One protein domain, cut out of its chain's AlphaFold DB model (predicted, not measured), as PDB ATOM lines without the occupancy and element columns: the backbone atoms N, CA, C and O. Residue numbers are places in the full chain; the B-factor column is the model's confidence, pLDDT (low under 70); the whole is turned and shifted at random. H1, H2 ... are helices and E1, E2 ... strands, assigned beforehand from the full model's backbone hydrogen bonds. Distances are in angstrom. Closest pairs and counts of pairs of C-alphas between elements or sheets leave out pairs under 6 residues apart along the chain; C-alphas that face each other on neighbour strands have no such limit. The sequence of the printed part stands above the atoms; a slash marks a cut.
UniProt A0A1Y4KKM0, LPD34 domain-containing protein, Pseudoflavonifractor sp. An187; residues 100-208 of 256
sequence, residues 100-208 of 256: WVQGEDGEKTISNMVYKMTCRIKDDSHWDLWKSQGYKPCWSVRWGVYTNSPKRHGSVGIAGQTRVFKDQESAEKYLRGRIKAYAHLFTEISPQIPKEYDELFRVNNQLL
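This is residues 100 to 208 of the 256 residues of the protein "LPD34 domain-containing protein" of Pseudoflavonifractor sp. An187 (UniProt A0A1Y4KKM0). Helix H1 packs along one face of a four-stranded antiparallel sheet, two layers in a rod, with the E2 to E3 loop reaching out at one end and H2 at the other. The 109 printed residues run E1 E2 E3 E4 H1 H2, mixed in class, the strands in that sheet order. The whole is loose, radius of gyration of the C-alphas 17.8 A, spanning 64 by 25 by 25 A.

Start at E1, residues 108 to 111, a hairpin with E2, residues 115 to 123; N 110 and O 117 are 2.9 A apart. E3, residues 139 to 147, and E4, residues 157 to 165, complete the meander, each strand the antiparallel neighbour of the one before; N 118 and O 144 are 2.9 A apart, N 141 and O 163 2.8 A. H1, residues 168 to 186, is on the sheet over E2 and E3, height 9.0 A; C-alphas 139 and 168 are its closest to E3, 6.1 A. H2, residues 195 to 201, is apart from H1. O i to N i+4 pairs within range: H1 12 of 15, H2 0 of 3, but 3 of 4 O i to N i+3.

Find C-alpha 108 at (127.175, 87.004, 16.118), where E1 begins. E2 spans 27.2 A, E3 27.0 A, E4 23.6 A, H1 25.8 A. H2 ends at (117.067, 84.903, 38.451).

The printed part has no cut; the E2 to E3 link is long. Look for pLDDT under 70 at residues 127 to 137 and 152 to 154.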
ATOM      1  N   TRP A 100     125.431  94.128  18.800       94.25
ATOM      2  CA  TRP A 100     125.861  92.926  18.094       94.25
ATOM      3  C   TRP A 100     127.384  92.825  18.125       94.25
ATOM      4  O   TRP A 100     128.076  93.639  17.520       94.25
ATOM      5  N   VAL A 101     127.893  91.779  18.767       94.19
ATOM      6  CA  VAL A 101     129.320  91.455  18.818       94.19
ATOM      7  C   VAL A 101     129.570  90.196  18.001       94.19
ATOM      8  O   VAL A 101     128.823  89.221  18.093       94.19
ATOM      9  N   GLN A 102     130.617  90.213  17.183       92.44
ATOM     10  CA  GLN A 102     131.042  89.058  16.402       92.44
ATOM     11  C   GLN A 102     132.158  88.317  17.141       92.44
ATOM     12  O   GLN A 102     133.179  88.909  17.476       92.44
ATOM     13  N   GLY A 103     131.945  87.028  17.397       85.19
ATOM     14  CA  GLY A 103     132.955  86.121  17.929       85.19
ATOM     15  C   GLY A 103     133.883  85.582  16.840       85.19
ATOM     16  O   GLY A 103     133.612  85.707  15.642       85.19
ATOM     17  N   GLU A 104     134.964  84.936  17.271       77.50
ATOM     18  CA  GLU A 104     136.027  84.419  16.396       77.50
ATOM     19  C   GLU A 104     135.519  83.365  15.394       77.50
ATOM     20  O   GLU A 104     135.930  83.355  14.238       77.50
ATOM     21  N   ASP A 105     134.525  82.560  15.781       78.62
ATOM     22  CA  ASP A 105     133.945  81.498  14.942       78.62
ATOM     23  C   ASP A 105     132.929  81.992  13.887       78.62
ATOM     24  O   ASP A 105     132.246  81.188  13.232       78.62
ATOM     25  N   GLY A 106     132.772  83.312  13.741       81.81
ATOM     26  CA  GLY A 106     131.755  83.932  12.885       81.81
ATOM     27  C   GLY A 106     130.338  83.899  13.474       81.81
ATOM     28  O   GLY A 106     129.371  84.219  12.780       81.81
ATOM     29  N   GLU A 107     130.193  83.514  14.745       90.19
ATOM     30  CA  GLU A 107     128.945  83.655  15.496       90.19
ATOM     31  C   GLU A 107     128.756  85.118  15.918       90.19
ATOM     32  O   GLU A 107     129.649  85.736  16.491       90.19
ATOM     33  N   LYS A 108     127.583  85.683  15.644       94.38
ATOM     34  CA  LYS A 108     127.175  87.004  16.118       94.38
ATOM     35  C   LYS A 108     126.269  86.835  17.327       94.38
ATOM     36  O   LYS A 108     125.331  86.041  17.302       94.38
ATOM     37  N   THR A 109     126.538  87.598  18.374       94.62
ATOM     38  CA  THR A 109     125.799  87.553  19.632       94.62
ATOM     39  C   THR A 109     125.322  88.946  20.007       94.62
ATOM     40  O   THR A 109     126.075  89.909  19.898       94.62
ATOM     41  N   ILE A 110     124.087  89.036  20.484       95.94
ATOM     42  CA  ILE A 110     123.546  90.200  21.186       95.94
ATOM     43  C   ILE A 110     122.997  89.722  22.528       95.94
ATOM     44  O   ILE A 110     122.353  88.673  22.607       95.94
ATOM     45  N   SER A 111     123.267  90.448  23.603       94.75
ATOM     46  CA  SER A 111     122.758  90.103  24.923       94.75
ATOM     47  C   SER A 111     122.566  91.314  25.822       94.75
ATOM     48  O   SER A 111     123.208  92.356  25.674       94.75
ATOM     49  N   ASN A 112     121.688  91.127  26.798       94.31
ATOM     50  CA  ASN A 112     121.479  92.011  27.935       94.31
ATOM     51  C   ASN A 112     121.439  91.190  29.226       94.31
ATOM     52  O   ASN A 112     121.846  90.025  29.229       94.31
ATOM     53  N   MET A 113     120.980  91.773  30.333       92.38
ATOM     54  CA  MET A 113     120.991  91.071  31.616       92.38
ATOM     55  C   MET A 113     120.071  89.839  31.652       92.38
ATOM     56  O   MET A 113     120.317  88.953  32.465       92.38
ATOM     57  N   VAL A 114     119.037  89.769  30.802       92.75
ATOM     58  CA  VAL A 114     117.985  88.733  30.849       92.75
ATOM     59  C   VAL A 114     117.996  87.817  29.632       92.75
ATOM     60  O   VAL A 114     117.703  86.632  29.768       92.75
ATOM     61  N   TYR A 115     118.349  88.324  28.455       95.06
ATOM     62  CA  TYR A 115     118.267  87.611  27.185       95.06
ATOM     63  C   TYR A 115     119.605  87.597  26.454       95.06
ATOM     64  O   TYR A 115     120.406  88.529  26.534       95.06
ATOM     65  N   LYS A 116     119.824  86.530  25.690       94.81
ATOM     66  CA  LYS A 116     120.954  86.361  24.780       94.81
ATOM     67  C   LYS A 116     120.454  85.748  23.482       94.81
ATOM     68  O   LYS A 116     119.807  84.705  23.501       94.81
ATOM     69  N   MET A 117     120.782  86.364  22.357       95.62
ATOM     70  CA  MET A 117     120.553  85.801  21.034       95.62
ATOM     71  C   MET A 117     121.891  85.537  20.357       95.62
ATOM     72  O   MET A 117     122.752  86.413  20.308       95.62
ATOM     73  N   THR A 118     122.048  84.331  19.821       94.81
ATOM     74  CA  THR A 118     123.193  83.945  18.997       94.81
ATOM     75  C   THR A 118     122.723  83.625  17.590       94.81
ATOM     76  O   THR A 118     121.642  83.063  17.379       94.81
ATOM     77  N   CYS A 119     123.518  84.001  16.599       94.00
ATOM     78  CA  CYS A 119     123.271  83.643  15.218       94.00
ATOM     79  C   CYS A 119     124.567  83.390  14.459       94.00
ATOM     80  O   CYS A 119     125.588  84.034  14.671       94.00
ATOM     81  N   ARG A 120     124.515  82.438  13.536       92.88
ATOM     82  CA  ARG A 120     125.638  82.057  12.694       92.88
ATOM     83  C   ARG A 120     125.119  81.714  11.311       92.88
ATOM     84  O   ARG A 120     124.143  80.973  11.178       92.88
ATOM     85  N   ILE A 121     125.786  82.253  10.301       91.81
ATOM     86  CA  ILE A 121     125.657  81.813   8.917       91.81
ATOM     87  C   ILE A 121     126.983  81.160   8.558       91.81
ATOM     88  O   ILE A 121     128.037  81.745   8.803       91.81
ATOM     89  N   LYS A 122     126.931  79.946   8.023       90.31
ATOM     90  CA  LYS A 122     128.113  79.212   7.595       90.31
ATOM     91  C   LYS A 122     127.937  78.756   6.157       90.31
ATOM     92  O   LYS A 122     126.864  78.288   5.772       90.31
ATOM     93  N   ASP A 123     129.004  78.905   5.389       87.69
ATOM     94  CA  ASP A 123     129.125  78.269   4.090       87.69
ATOM     95  C   ASP A 123     129.460  76.783   4.311       87.69
ATOM     96  O   ASP A 123     130.537  76.441   4.800       87.69
ATOM     97  N   ASP A 124     128.494  75.911   4.034       83.25
ATOM     98  CA  ASP A 124     128.622  74.449   4.054       83.25
ATOM     99  C   ASP A 124     128.585  73.883   2.622       83.25
ATOM    100  O   ASP A 124     128.236  72.716   2.386       83.25
ATOM    101  N   SER A 125     128.914  74.721   1.638       79.44
ATOM    102  CA  SER A 125     129.068  74.286   0.264       79.44
ATOM    103  C   SER A 125     130.178  73.248   0.186       79.44
ATOM    104  O   SER A 125     131.273  73.419   0.723       79.44
ATOM    105  N   HIS A 126     129.885  72.143  -0.482       75.50
ATOM    106  CA  HIS A 126     130.815  71.033  -0.612       75.50
ATOM    107  C   HIS A 126     130.916  70.605  -2.065       75.50
ATOM    108  O   HIS A 126     129.982  70.731  -2.866       75.50
ATOM    109  N   TRP A 127     132.093  70.090  -2.393       59.69
ATOM    110  CA  TRP A 127     132.357  69.481  -3.679       59.69
ATOM    111  C   TRP A 127     131.898  68.018  -3.650       59.69
ATOM    112  O   TRP A 127     132.426  67.208  -2.889       59.69
ATOM    113  N   ASP A 128     130.885  67.683  -4.447       65.69
ATOM    114  CA  ASP A 128     130.270  66.352  -4.473       65.69
ATOM    115  C   ASP A 128     130.932  65.501  -5.574       65.69
ATOM    116  O   ASP A 128     130.477  65.474  -6.713       65.69
ATOM    117  N   LEU A 129     132.047  64.828  -5.251       60.00
ATOM    118  CA  LEU A 129     132.832  64.024  -6.212       60.00
ATOM    119  C   LEU A 129     132.052  62.853  -6.833       60.00
ATOM    120  O   LEU A 129     132.443  62.352  -7.884       60.00
ATOM    121  N   TRP A 130     130.971  62.399  -6.190       64.44
ATOM    122  CA  TRP A 130     130.234  61.193  -6.582       64.44
ATOM    123  C   TRP A 130     129.009  61.473  -7.464       64.44
ATOM    124  O   TRP A 130     128.448  60.561  -8.072       64.44
ATOM    125  N   LYS A 131     128.570  62.733  -7.563       59.84
ATOM    126  CA  LYS A 131     127.483  63.148  -8.457       59.84
ATOM    127  C   LYS A 131     128.079  64.050  -9.529       59.84
ATOM    128  O   LYS A 131     128.715  65.041  -9.214       59.84
ATOM    129  N   SER A 132     127.825  63.763 -10.803       57.19
ATOM    130  CA  SER A 132     128.291  64.553 -11.960       57.19
ATOM    131  C   SER A 132     127.715  65.984 -12.047       57.19
ATOM    132  O   SER A 132     127.823  66.642 -13.078       57.19
ATOM    133  N   GLN A 133     127.102  66.480 -10.971       54.59
ATOM    134  CA  GLN A 133     126.694  67.866 -10.786       54.59
ATOM    135  C   GLN A 133     127.702  68.491  -9.820       54.59
ATOM    136  O   GLN A 133     127.738  68.071  -8.668       54.59
ATOM    137  N   GLY A 134     128.518  69.433 -10.310       65.00
ATOM    138  CA  GLY A 134     129.606  70.099  -9.577       65.00
ATOM    139  C   GLY A 134     129.202  70.830  -8.284       65.00
ATOM    140  O   GLY A 134     128.172  70.539  -7.686       65.00
ATOM    141  N   TYR A 135     130.042  71.774  -7.834       65.31
ATOM    142  CA  TYR A 135     129.889  72.534  -6.577       65.31
ATOM    143  C   TYR A 135     128.426  72.840  -6.215       65.31
ATOM    144  O   TYR A 135     127.724  73.525  -6.964       65.31
ATOM    145  N   LYS A 136     127.969  72.345  -5.057       69.94
ATOM    146  CA  LYS A 136     126.620  72.616  -4.550       69.94
ATOM    147  C   LYS A 136     126.691  73.713  -3.497       69.94
ATOM    148  O   LYS A 136     127.133  73.419  -2.383       69.94
ATOM    149  N   PRO A 137     126.249  74.944  -3.815       67.38
ATOM    150  CA  PRO A 137     126.180  75.993  -2.820       67.38
ATOM    151  C   PRO A 137     125.165  75.603  -1.740       67.38
ATOM    152  O   PRO A 137     124.028  75.219  -2.034       67.38
ATOM    153  N   CYS A 138     125.603  75.630  -0.488       84.25
ATOM    154  CA  CYS A 138     124.821  75.196   0.660       84.25
ATOM    155  C   CYS A 138     125.158  76.094   1.847       84.25
ATOM    156  O   CYS A 138     126.265  76.065   2.364       84.25
ATOM    157  N   TRP A 139     124.196  76.896   2.281       88.69
ATOM    158  CA  TRP A 139     124.364  77.851   3.369       88.69
ATOM    159  C   TRP A 139     123.547  77.408   4.570       88.69
ATOM    160  O   TRP A 139     122.323  77.289   4.472       88.69
ATOM    161  N   SER A 140     124.190  77.186   5.715       89.88
ATOM    162  CA  SER A 140     123.487  76.883   6.958       89.88
ATOM    163  C   SER A 140     123.323  78.133   7.814       89.88
ATOM    164  O   SER A 140     124.239  78.930   8.008       89.88
ATOM    165  N   VAL A 141     122.114  78.311   8.334       92.69
ATOM    166  CA  VAL A 141     121.767  79.345   9.304       92.69
ATOM    167  C   VAL A 141     121.384  78.654  10.594       92.69
ATOM    168  O   VAL A 141     120.430  77.875  10.627       92.69
ATOM    169  N   ARG A 142     122.087  78.987  11.670       93.94
ATOM    170  CA  ARG A 142     121.749  78.576  13.028       93.94
ATOM    171  C   ARG A 142     121.504  79.818  13.859       93.94
ATOM    172  O   ARG A 142     122.325  80.730  13.860       93.94
ATOM    173  N   TRP A 143     120.387  79.859  14.568       95.62
ATOM    174  CA  TRP A 143     120.111  80.927  15.522       95.62
ATOM    175  C   TRP A 143     119.382  80.381  16.743       95.62
ATOM    176  O   TRP A 143     118.675  79.373  16.656       95.62
ATOM    177  N   GLY A 144     119.544  81.064  17.868       95.56
ATOM    178  CA  GLY A 144     118.840  80.761  19.103       95.56
ATOM    179  C   GLY A 144     118.711  81.989  19.992       95.56
ATOM    180  O   GLY A 144     119.551  82.885  19.956       95.56
ATOM    181  N   VAL A 145     117.639  82.024  20.770       95.81
ATOM    182  CA  VAL A 145     117.340  83.007  21.807       95.81
ATOM    183  C   VAL A 145     117.224  82.240  23.113       95.81
ATOM    184  O   VAL A 145     116.496  81.249  23.202       95.81
ATOM    185  N   TYR A 146     117.955  82.697  24.115       94.19
ATOM    186  CA  TYR A 146     118.103  82.056  25.410       94.19
ATOM    187  C   TYR A 146     117.927  83.092  26.516       94.19
ATOM    188  O   TYR A 146     118.161  84.286  26.303       94.19
ATOM    189  N   THR A 147     117.573  82.637  27.714       93.50
ATOM    190  CA  THR A 147     117.760  83.451  28.915       93.50
ATOM    191  C   THR A 147     119.254  83.572  29.233       93.50
ATOM    192  O   THR A 147     120.030  82.637  29.033       93.50
ATOM    193  N   ASN A 148     119.670  84.732  29.730       91.69
ATOM    194  CA  ASN A 148     121.042  85.052  30.108       91.69
ATOM    195  C   ASN A 148     121.178  85.040  31.637       91.69
ATOM    196  O   ASN A 148     121.476  86.052  32.258       91.69
ATOM    197  N   SER A 149     120.869  83.902  32.262       86.88
ATOM    198  CA  SER A 149     120.971  83.767  33.720       86.88
ATOM    199  C   SER A 149     122.438  83.808  34.179       86.88
ATOM    200  O   SER A 149     123.278  83.143  33.569       86.88
ATOM    201  N   PRO A 150     122.758  84.495  35.295       83.12
ATOM    202  CA  PRO A 150     124.099  84.470  35.892       83.12
ATOM    203  C   PRO A 150     124.450  83.124  36.533       83.12
ATOM    204  O   PRO A 150     125.600  82.884  36.907       83.12
ATOM    205  N   LYS A 151     123.474  82.223  36.689       82.06
ATOM    206  CA  LYS A 151     123.720  80.874  37.195       82.06
ATOM    207  C   LYS A 151     124.393  80.047  36.099       82.06
ATOM    208  O   LYS A 151     123.903  79.987  34.975       82.06
ATOM    209  N   ARG A 152     125.458  79.320  36.452       69.25
ATOM    210  CA  ARG A 152     126.317  78.535  35.537       69.25
ATOM    211  C   ARG A 152     125.571  77.591  34.571       69.25
ATOM    212  O   ARG A 152     126.098  77.282  33.510       69.25
ATOM    213  N   HIS A 153     124.360  77.156  34.922       67.94
ATOM    214  CA  HIS A 153     123.505  76.283  34.103       67.94
ATOM    215  C   HIS A 153     122.064  76.809  33.964       67.94
ATOM    216  O   HIS A 153     121.147  76.039  33.704       67.94
ATOM    217  N   GLY A 154     121.844  78.109  34.179       68.12
ATOM    218  CA  GLY A 154     120.506  78.710  34.215       68.12
ATOM    219  C   GLY A 154     119.996  79.244  32.876       68.12
ATOM    220  O   GLY A 154     118.919  79.830  32.840       68.12
ATOM    221  N   SER A 155     120.762  79.115  31.790       82.62
ATOM    222  CA  SER A 155     120.326  79.566  30.464       82.62
ATOM    223  C   SER A 155     119.352  78.558  29.857       82.62
ATOM    224  O   SER A 155     119.722  77.421  29.568       82.62
ATOM    225  N   VAL A 156     118.111  78.980  29.642       90.00
ATOM    226  CA  VAL A 156     117.037  78.178  29.047       90.00
ATOM    227  C   VAL A 156     116.761  78.691  27.638       90.00
ATOM    228  O   VAL A 156     116.741  79.898  27.401       90.00
ATOM    229  N   GLY A 157     116.582  77.775  26.685       92.00
ATOM    230  CA  GLY A 157     116.231  78.119  25.307       92.00
ATOM    231  C   GLY A 157     114.784  78.584  25.198       92.00
ATOM    232  O   GLY A 157     113.875  77.847  25.559       92.00
ATOM    233  N   ILE A 158     114.588  79.788  24.667       92.56
ATOM    234  CA  ILE A 158     113.272  80.376  24.385       92.56
ATOM    235  C   ILE A 158     112.832  79.966  22.978       92.56
ATOM    236  O   ILE A 158     111.714  79.516  22.753       92.56
ATOM    237  N   ALA A 159     113.736  80.111  22.010       93.88
ATOM    238  CA  ALA A 159     113.494  79.746  20.625       93.88
ATOM    239  C   ALA A 159     114.815  79.469  19.915       93.88
ATOM    240  O   ALA A 159     115.848  80.025  20.266       93.88
ATOM    241  N   GLY A 160     114.798  78.649  18.872       93.62
ATOM    242  CA  GLY A 160     115.975  78.452  18.040       93.62
ATOM    243  C   GLY A 160     115.696  77.508  16.891       93.62
ATOM    244  O   GLY A 160     114.819  76.648  16.970       93.62
ATOM    245  N   GLN A 161     116.421  77.691  15.794       94.06
ATOM    246  CA  GLN A 161     116.290  76.830  14.631       94.06
ATOM    247  C   GLN A 161     117.594  76.778  13.836       94.06
ATOM    248  O   GLN A 161     118.311  77.772  13.710       94.06
ATOM    249  N   THR A 162     117.835  75.619  13.232       93.31
ATOM    250  CA  THR A 162     118.844  75.434  12.189       93.31
ATOM    251  C   THR A 162     118.134  75.200  10.857       93.31
ATOM    252  O   THR A 162     117.219  74.376  10.782       93.31
ATOM    253  N   ARG A 163     118.511  75.936   9.808       91.88
ATOM    254  CA  ARG A 163     117.982  75.775   8.444       91.88
ATOM    255  C   ARG A 163     119.089  75.869   7.407       91.88
ATOM    256  O   ARG A 163     120.072  76.566   7.619       91.88
ATOM    257  N   VAL A 164     118.888  75.193   6.281       90.19
ATOM    258  CA  VAL A 164     119.820  75.171   5.151       90.19
ATOM    259  C   VAL A 164     119.163  75.822   3.937       90.19
ATOM    260  O   VAL A 164     117.971  75.625   3.694       90.19
ATOM    261  N   PHE A 165     119.939  76.595   3.185       89.12
ATOM    262  CA  PHE A 165     119.524  77.335   1.998       89.12
ATOM    263  C   PHE A 165     120.493  77.075   0.845       89.12
ATOM    264  O   PHE A 165     121.651  76.730   1.063       89.12
ATOM    265  N   LYS A 166     120.016  77.245  -0.391       86.88
ATOM    266  CA  LYS A 166     120.846  77.111  -1.599       86.88
ATOM    267  C   LYS A 166     121.654  78.378  -1.894       86.88
ATOM    268  O   LYS A 166     122.757  78.283  -2.410       86.88
ATOM    269  N   ASP A 167     121.136  79.537  -1.488       88.69
ATOM    270  CA  ASP A 167     121.717  80.849  -1.779       88.69
ATOM    271  C   ASP A 167     121.986  81.638  -0.491       88.69
ATOM    272  O   ASP A 167     121.157  81.641   0.430       88.69
ATOM    273  N   GLN A 168     123.108  82.365  -0.456       89.00
ATOM    274  CA  GLN A 168     123.501  83.210   0.679       89.00
ATOM    275  C   GLN A 168     122.460  84.296   0.972       89.00
ATOM    276  O   GLN A 168     122.094  84.522   2.123       89.00
ATOM    277  N   GLU A 169     121.935  84.948  -0.067       91.38
ATOM    278  CA  GLU A 169     120.978  86.046   0.091       91.38
ATOM    279  C   GLU A 169     119.681  85.574   0.770       91.38
ATOM    280  O   GLU A 169     119.141  86.245   1.655       91.38
ATOM    281  N   SER A 170     119.218  84.367   0.429       91.94
ATOM    282  CA  SER A 170     118.061  83.736   1.071       91.94
ATOM    283  C   SER A 170     118.327  83.424   2.548       91.94
ATOM    284  O   SER A 170     117.464  83.678   3.397       91.94
ATOM    285  N   ALA A 171     119.525  82.922   2.866       91.25
ATOM    286  CA  ALA A 171     119.967  82.667   4.236       91.25
ATOM    287  C   ALA A 171     120.019  83.961   5.071       91.25
ATOM    288  O   ALA A 171     119.472  84.018   6.178       91.25
ATOM    289  N   GLU A 172     120.598  85.030   4.522       93.06
ATOM    290  CA  GLU A 172     120.667  86.338   5.176       93.06
ATOM    291  C   GLU A 172     119.288  86.966   5.376       93.06
ATOM    292  O   GLU A 172     118.989  87.463   6.464       93.06
ATOM    293  N   LYS A 173     118.419  86.923   4.359       95.44
ATOM    294  CA  LYS A 173     117.053  87.455   4.449       95.44
ATOM    295  C   LYS A 173     116.250  86.739   5.531       95.44
ATOM    296  O   LYS A 173     115.559  87.395   6.315       95.44
ATOM    297  N   TYR A 174     116.369  85.412   5.612       94.56
ATOM    298  CA  TYR A 174     115.750  84.630   6.679       94.56
ATOM    299  C   TYR A 174     116.274  85.049   8.057       94.56
ATOM    300  O   TYR A 174     115.474  85.309   8.960       94.56
ATOM    301  N   LEU A 175     117.597  85.180   8.218       94.06
ATOM    302  CA  LEU A 175     118.184  85.574   9.497       94.06
ATOM    303  C   LEU A 175     117.766  86.991   9.914       94.06
ATOM    304  O   LEU A 175     117.370  87.191  11.060       94.06
ATOM    305  N   ARG A 176     117.772  87.964   8.991       95.00
ATOM    306  CA  ARG A 176     117.299  89.338   9.251       95.00
ATOM    307  C   ARG A 176     115.844  89.350   9.722       95.00
ATOM    308  O   ARG A 176     115.507  90.089  10.646       95.00
ATOM    309  N   GLY A 177     114.995  88.499   9.141       94.94
ATOM    310  CA  GLY A 177     113.614  88.319   9.594       94.94
ATOM    311  C   GLY A 177     113.520  87.829  11.042       94.94
ATOM    312  O   GLY A 177     112.707  88.339  11.811       94.94
ATOM    313  N   ARG A 178     114.381  86.885  11.445       94.94
ATOM    314  CA  ARG A 178     114.435  86.373  12.826       94.94
ATOM    315  C   ARG A 178     114.999  87.388  13.812       94.94
ATOM    316  O   ARG A 178     114.412  87.562  14.874       94.94
ATOM    317  N   ILE A 179     116.055  88.106  13.441       94.25
ATOM    318  CA  ILE A 179     116.597  89.209  14.244       94.25
ATOM    319  C   ILE A 179     115.511  90.261  14.494       94.25
ATOM    320  O   ILE A 179     115.288  90.653  15.634       94.25
ATOM    321  N   LYS A 180     114.768  90.661  13.452       95.62
ATOM    322  CA  LYS A 180     113.674  91.631  13.586       95.62
ATOM    323  C   LYS A 180     112.555  91.138  14.509       95.62
ATOM    324  O   LYS A 180     112.012  91.937  15.263       95.62
ATOM    325  N   ALA A 181     112.220  89.846  14.472       95.19
ATOM    326  CA  ALA A 181     111.171  89.273  15.317       95.19
ATOM    327  C   ALA A 181     111.495  89.370  16.819       95.19
ATOM    328  O   ALA A 181     110.600  89.652  17.609       95.19
ATOM    329  N   TYR A 182     112.764  89.198  17.208       94.94
ATOM    330  CA  TYR A 182     113.199  89.204  18.613       94.94
ATOM    331  C   TYR A 182     113.884  90.502  19.064       94.94
ATOM    332  O   TYR A 182     114.271  90.611  20.222       94.94
ATOM    333  N   ALA A 183     113.997  91.507  18.193       93.88
ATOM    334  CA  ALA A 183     114.644  92.783  18.513       93.88
ATOM    335  C   ALA A 183     114.026  93.497  19.731       93.88
ATOM    336  O   ALA A 183     114.735  94.174  20.468       93.88
ATOM    337  N   HIS A 184     112.726  93.302  19.976       94.25
ATOM    338  CA  HIS A 184     112.013  93.871  21.124       94.25
ATOM    339  C   HIS A 184     112.565  93.409  22.486       94.25
ATOM    340  O   HIS A 184     112.394  94.116  23.470       94.25
ATOM    341  N   LEU A 185     113.250  92.260  22.550       93.06
ATOM    342  CA  LEU A 185     113.875  91.760  23.781       93.06
ATOM    343  C   LEU A 185     115.173  92.498  24.139       93.06
ATOM    344  O   LEU A 185     115.662  92.356  25.257       93.06
ATOM    345  N   PHE A 186     115.733  93.262  23.196       94.88
ATOM    346  CA  PHE A 186     117.036  93.923  23.298       94.88
ATOM    347  C   PHE A 186     116.920  95.454  23.224       94.88
ATOM    348  O   PHE A 186     117.838  96.134  22.778       94.88
ATOM    349  N   THR A 187     115.777  96.015  23.625       91.81
ATOM    350  CA  THR A 187     115.565  97.474  23.690       91.81
ATOM    351  C   THR A 187     116.113  98.081  24.978       91.81
ATOM    352  O   THR A 187     116.619  99.200  24.974       91.81
ATOM    353  N   GLU A 188     116.047  97.333  26.079       92.38
ATOM    354  CA  GLU A 188     116.497  97.748  27.406       92.38
ATOM    355  C   GLU A 188     117.657  96.870  27.879       92.38
ATOM    356  O   GLU A 188     117.769  95.702  27.507       92.38
ATOM    357  N   ILE A 189     118.553  97.425  28.698       90.06
ATOM    358  CA  ILE A 189     119.666  96.658  29.293       90.06
ATOM    359  C   ILE A 189     119.133  95.664  30.338       90.06
ATOM    360  O   ILE A 189     119.675  94.574  30.517       90.06
ATOM    361  N   SER A 190     118.041  96.029  31.010       89.50
ATOM    362  CA  SER A 190     117.400  95.240  32.058       89.50
ATOM    363  C   SER A 190     115.898  95.110  31.799       89.50
ATOM    364  O   SER A 190     115.108  95.711  32.534       89.50
ATOM    365  N   PRO A 191     115.486  94.356  30.767       90.88
ATOM    366  CA  PRO A 191     114.069  94.150  30.509       90.88
ATOM    367  C   PRO A 191     113.418  93.370  31.662       90.88
ATOM    368  O   PRO A 191     114.098  92.726  32.467       90.88
ATOM    369  N   GLN A 192     112.090  93.419  31.746       90.06
ATOM    370  CA  GLN A 192     111.350  92.618  32.719       90.06
ATOM    371  C   GLN A 192     111.478  91.122  32.407       90.06
ATOM    372  O   GLN A 192     111.431  90.703  31.247       90.06
ATOM    373  N   ILE A 193     111.654  90.324  33.461       90.00
ATOM    374  CA  ILE A 193     111.726  88.869  33.386       90.00
ATOM    375  C   ILE A 193     110.297  88.313  33.348       90.00
ATOM    376  O   ILE A 193     109.527  88.570  34.280       90.00
ATOM    377  N   PRO A 194     109.947  87.517  32.324       89.12
ATOM    378  CA  PRO A 194     108.675  86.817  32.265       89.12
ATOM    379  C   PRO A 194     108.532  85.853  33.437       89.12
ATOM    380  O   PRO A 194     109.501  85.208  33.844       89.12
ATOM    381  N   LYS A 195     107.303  85.680  33.930       87.62
ATOM    382  CA  LYS A 195     107.009  84.809  35.083       87.62
ATOM    383  C   LYS A 195     107.560  83.384  34.932       87.62
ATOM    384  O   LYS A 195     108.001  82.792  35.910       87.62
ATOM    385  N   GLU A 196     107.571  82.855  33.711       88.19
ATOM    386  CA  GLU A 196     108.081  81.514  33.385       88.19
ATOM    387  C   GLU A 196     109.585  81.344  33.660       88.19
ATOM    388  O   GLU A 196     110.050  80.230  33.890       88.19
ATOM    389  N   TYR A 197     110.351  82.440  33.659       88.38
ATOM    390  CA  TYR A 197     111.808  82.433  33.810       88.38
ATOM    391  C   TYR A 197     112.290  83.050  35.127       88.38
ATOM    392  O   TYR A 197     113.495  83.119  35.364       88.38
ATOM    393  N   ASP A 198     111.376  83.470  35.999       87.94
ATOM    394  CA  ASP A 198     111.671  84.220  37.222       87.94
ATOM    395  C   ASP A 198     112.619  83.463  38.174       87.94
ATOM    396  O   ASP A 198     113.599  84.013  38.679       87.94
ATOM    397  N   GLU A 199     112.410  82.154  38.339       87.12
ATOM    398  CA  GLU A 199     113.234  81.296  39.205       87.12
ATOM    399  C   GLU A 199     114.709  81.225  38.770       87.12
ATOM    400  O   GLU A 199     115.621  81.050  39.592       87.12
ATOM    401  N   LEU A 200     114.985  81.425  37.476       87.19
ATOM    402  CA  LEU A 200     116.347  81.433  36.937       87.19
ATOM    403  C   LEU A 200     117.161  82.622  37.464       87.19
ATOM    404  O   LEU A 200     118.391  82.547  37.506       87.19
ATOM    405  N   PHE A 201     116.482  83.672  37.926       88.06
ATOM    406  CA  PHE A 201     117.067  84.903  38.451       88.06
ATOM    407  C   PHE A 201     116.791  85.103  39.948       88.06
ATOM    408  O   PHE A 201     117.080  86.175  40.476       88.06
ATOM    409  N   ARG A 202     116.278  84.085  40.657       87.12
ATOM    410  CA  ARG A 202     116.114  84.107  42.121       87.12
ATOM    411  C   ARG A 202     117.148  83.264  42.852       87.12
ATOM    412  O   ARG A 202     117.567  82.214  42.374       87.12
ATOM    413  N   VAL A 203     117.507  83.666  44.061       84.06
ATOM    414  CA  VAL A 203     118.296  82.862  45.005       84.06
ATOM    415  C   VAL A 203     117.531  82.864  46.314       84.06
ATOM    416  O   VAL A 203     117.075  83.913  46.737       84.06
ATOM    417  N   ASN A 204     117.319  81.711  46.950       79.94
ATOM    418  CA  ASN A 204     116.566  81.648  48.215       79.94
ATOM    419  C   ASN A 204     115.235  82.444  48.171       79.94
ATOM    420  O   ASN A 204     114.896  83.163  49.110       79.94
ATOM    421  N   ASN A 205     114.516  82.347  47.045       81.06
ATOM    422  CA  ASN A 205     113.251  83.028  46.736       81.06
ATOM    423  C   ASN A 205     113.281  84.562  46.618       81.06
ATOM    424  O   ASN A 205     112.213  85.151  46.462       81.06
ATOM    425  N   GLN A 206     114.441  85.226  46.609       84.31
ATOM    426  CA  GLN A 206     114.519  86.660  46.288       84.31
ATOM    427  C   GLN A 206     115.227  86.890  44.957       84.31
ATOM    428  O   GLN A 206     116.128  86.143  44.570       84.31
ATOM    429  N   LEU A 207     114.770  87.911  44.238       87.31
ATOM    430  CA  LEU A 207     115.290  88.269  42.930       87.31
ATOM    431  C   LEU A 207     116.699  88.853  43.055       87.31
ATOM    432  O   LEU A 207     116.998  89.594  43.994       87.31
ATOM    433  N   LEU A 208     117.569  88.509  42.108       86.69
ATOM    434  CA  LEU A 208     118.914  89.062  42.052       86.69
ATOM    435  C   LEU A 208     118.874  90.597  41.912       86.69
ATOM    436  O   LEU A 208     117.996  91.135  41.230       86.69
TER     437      LEU A 208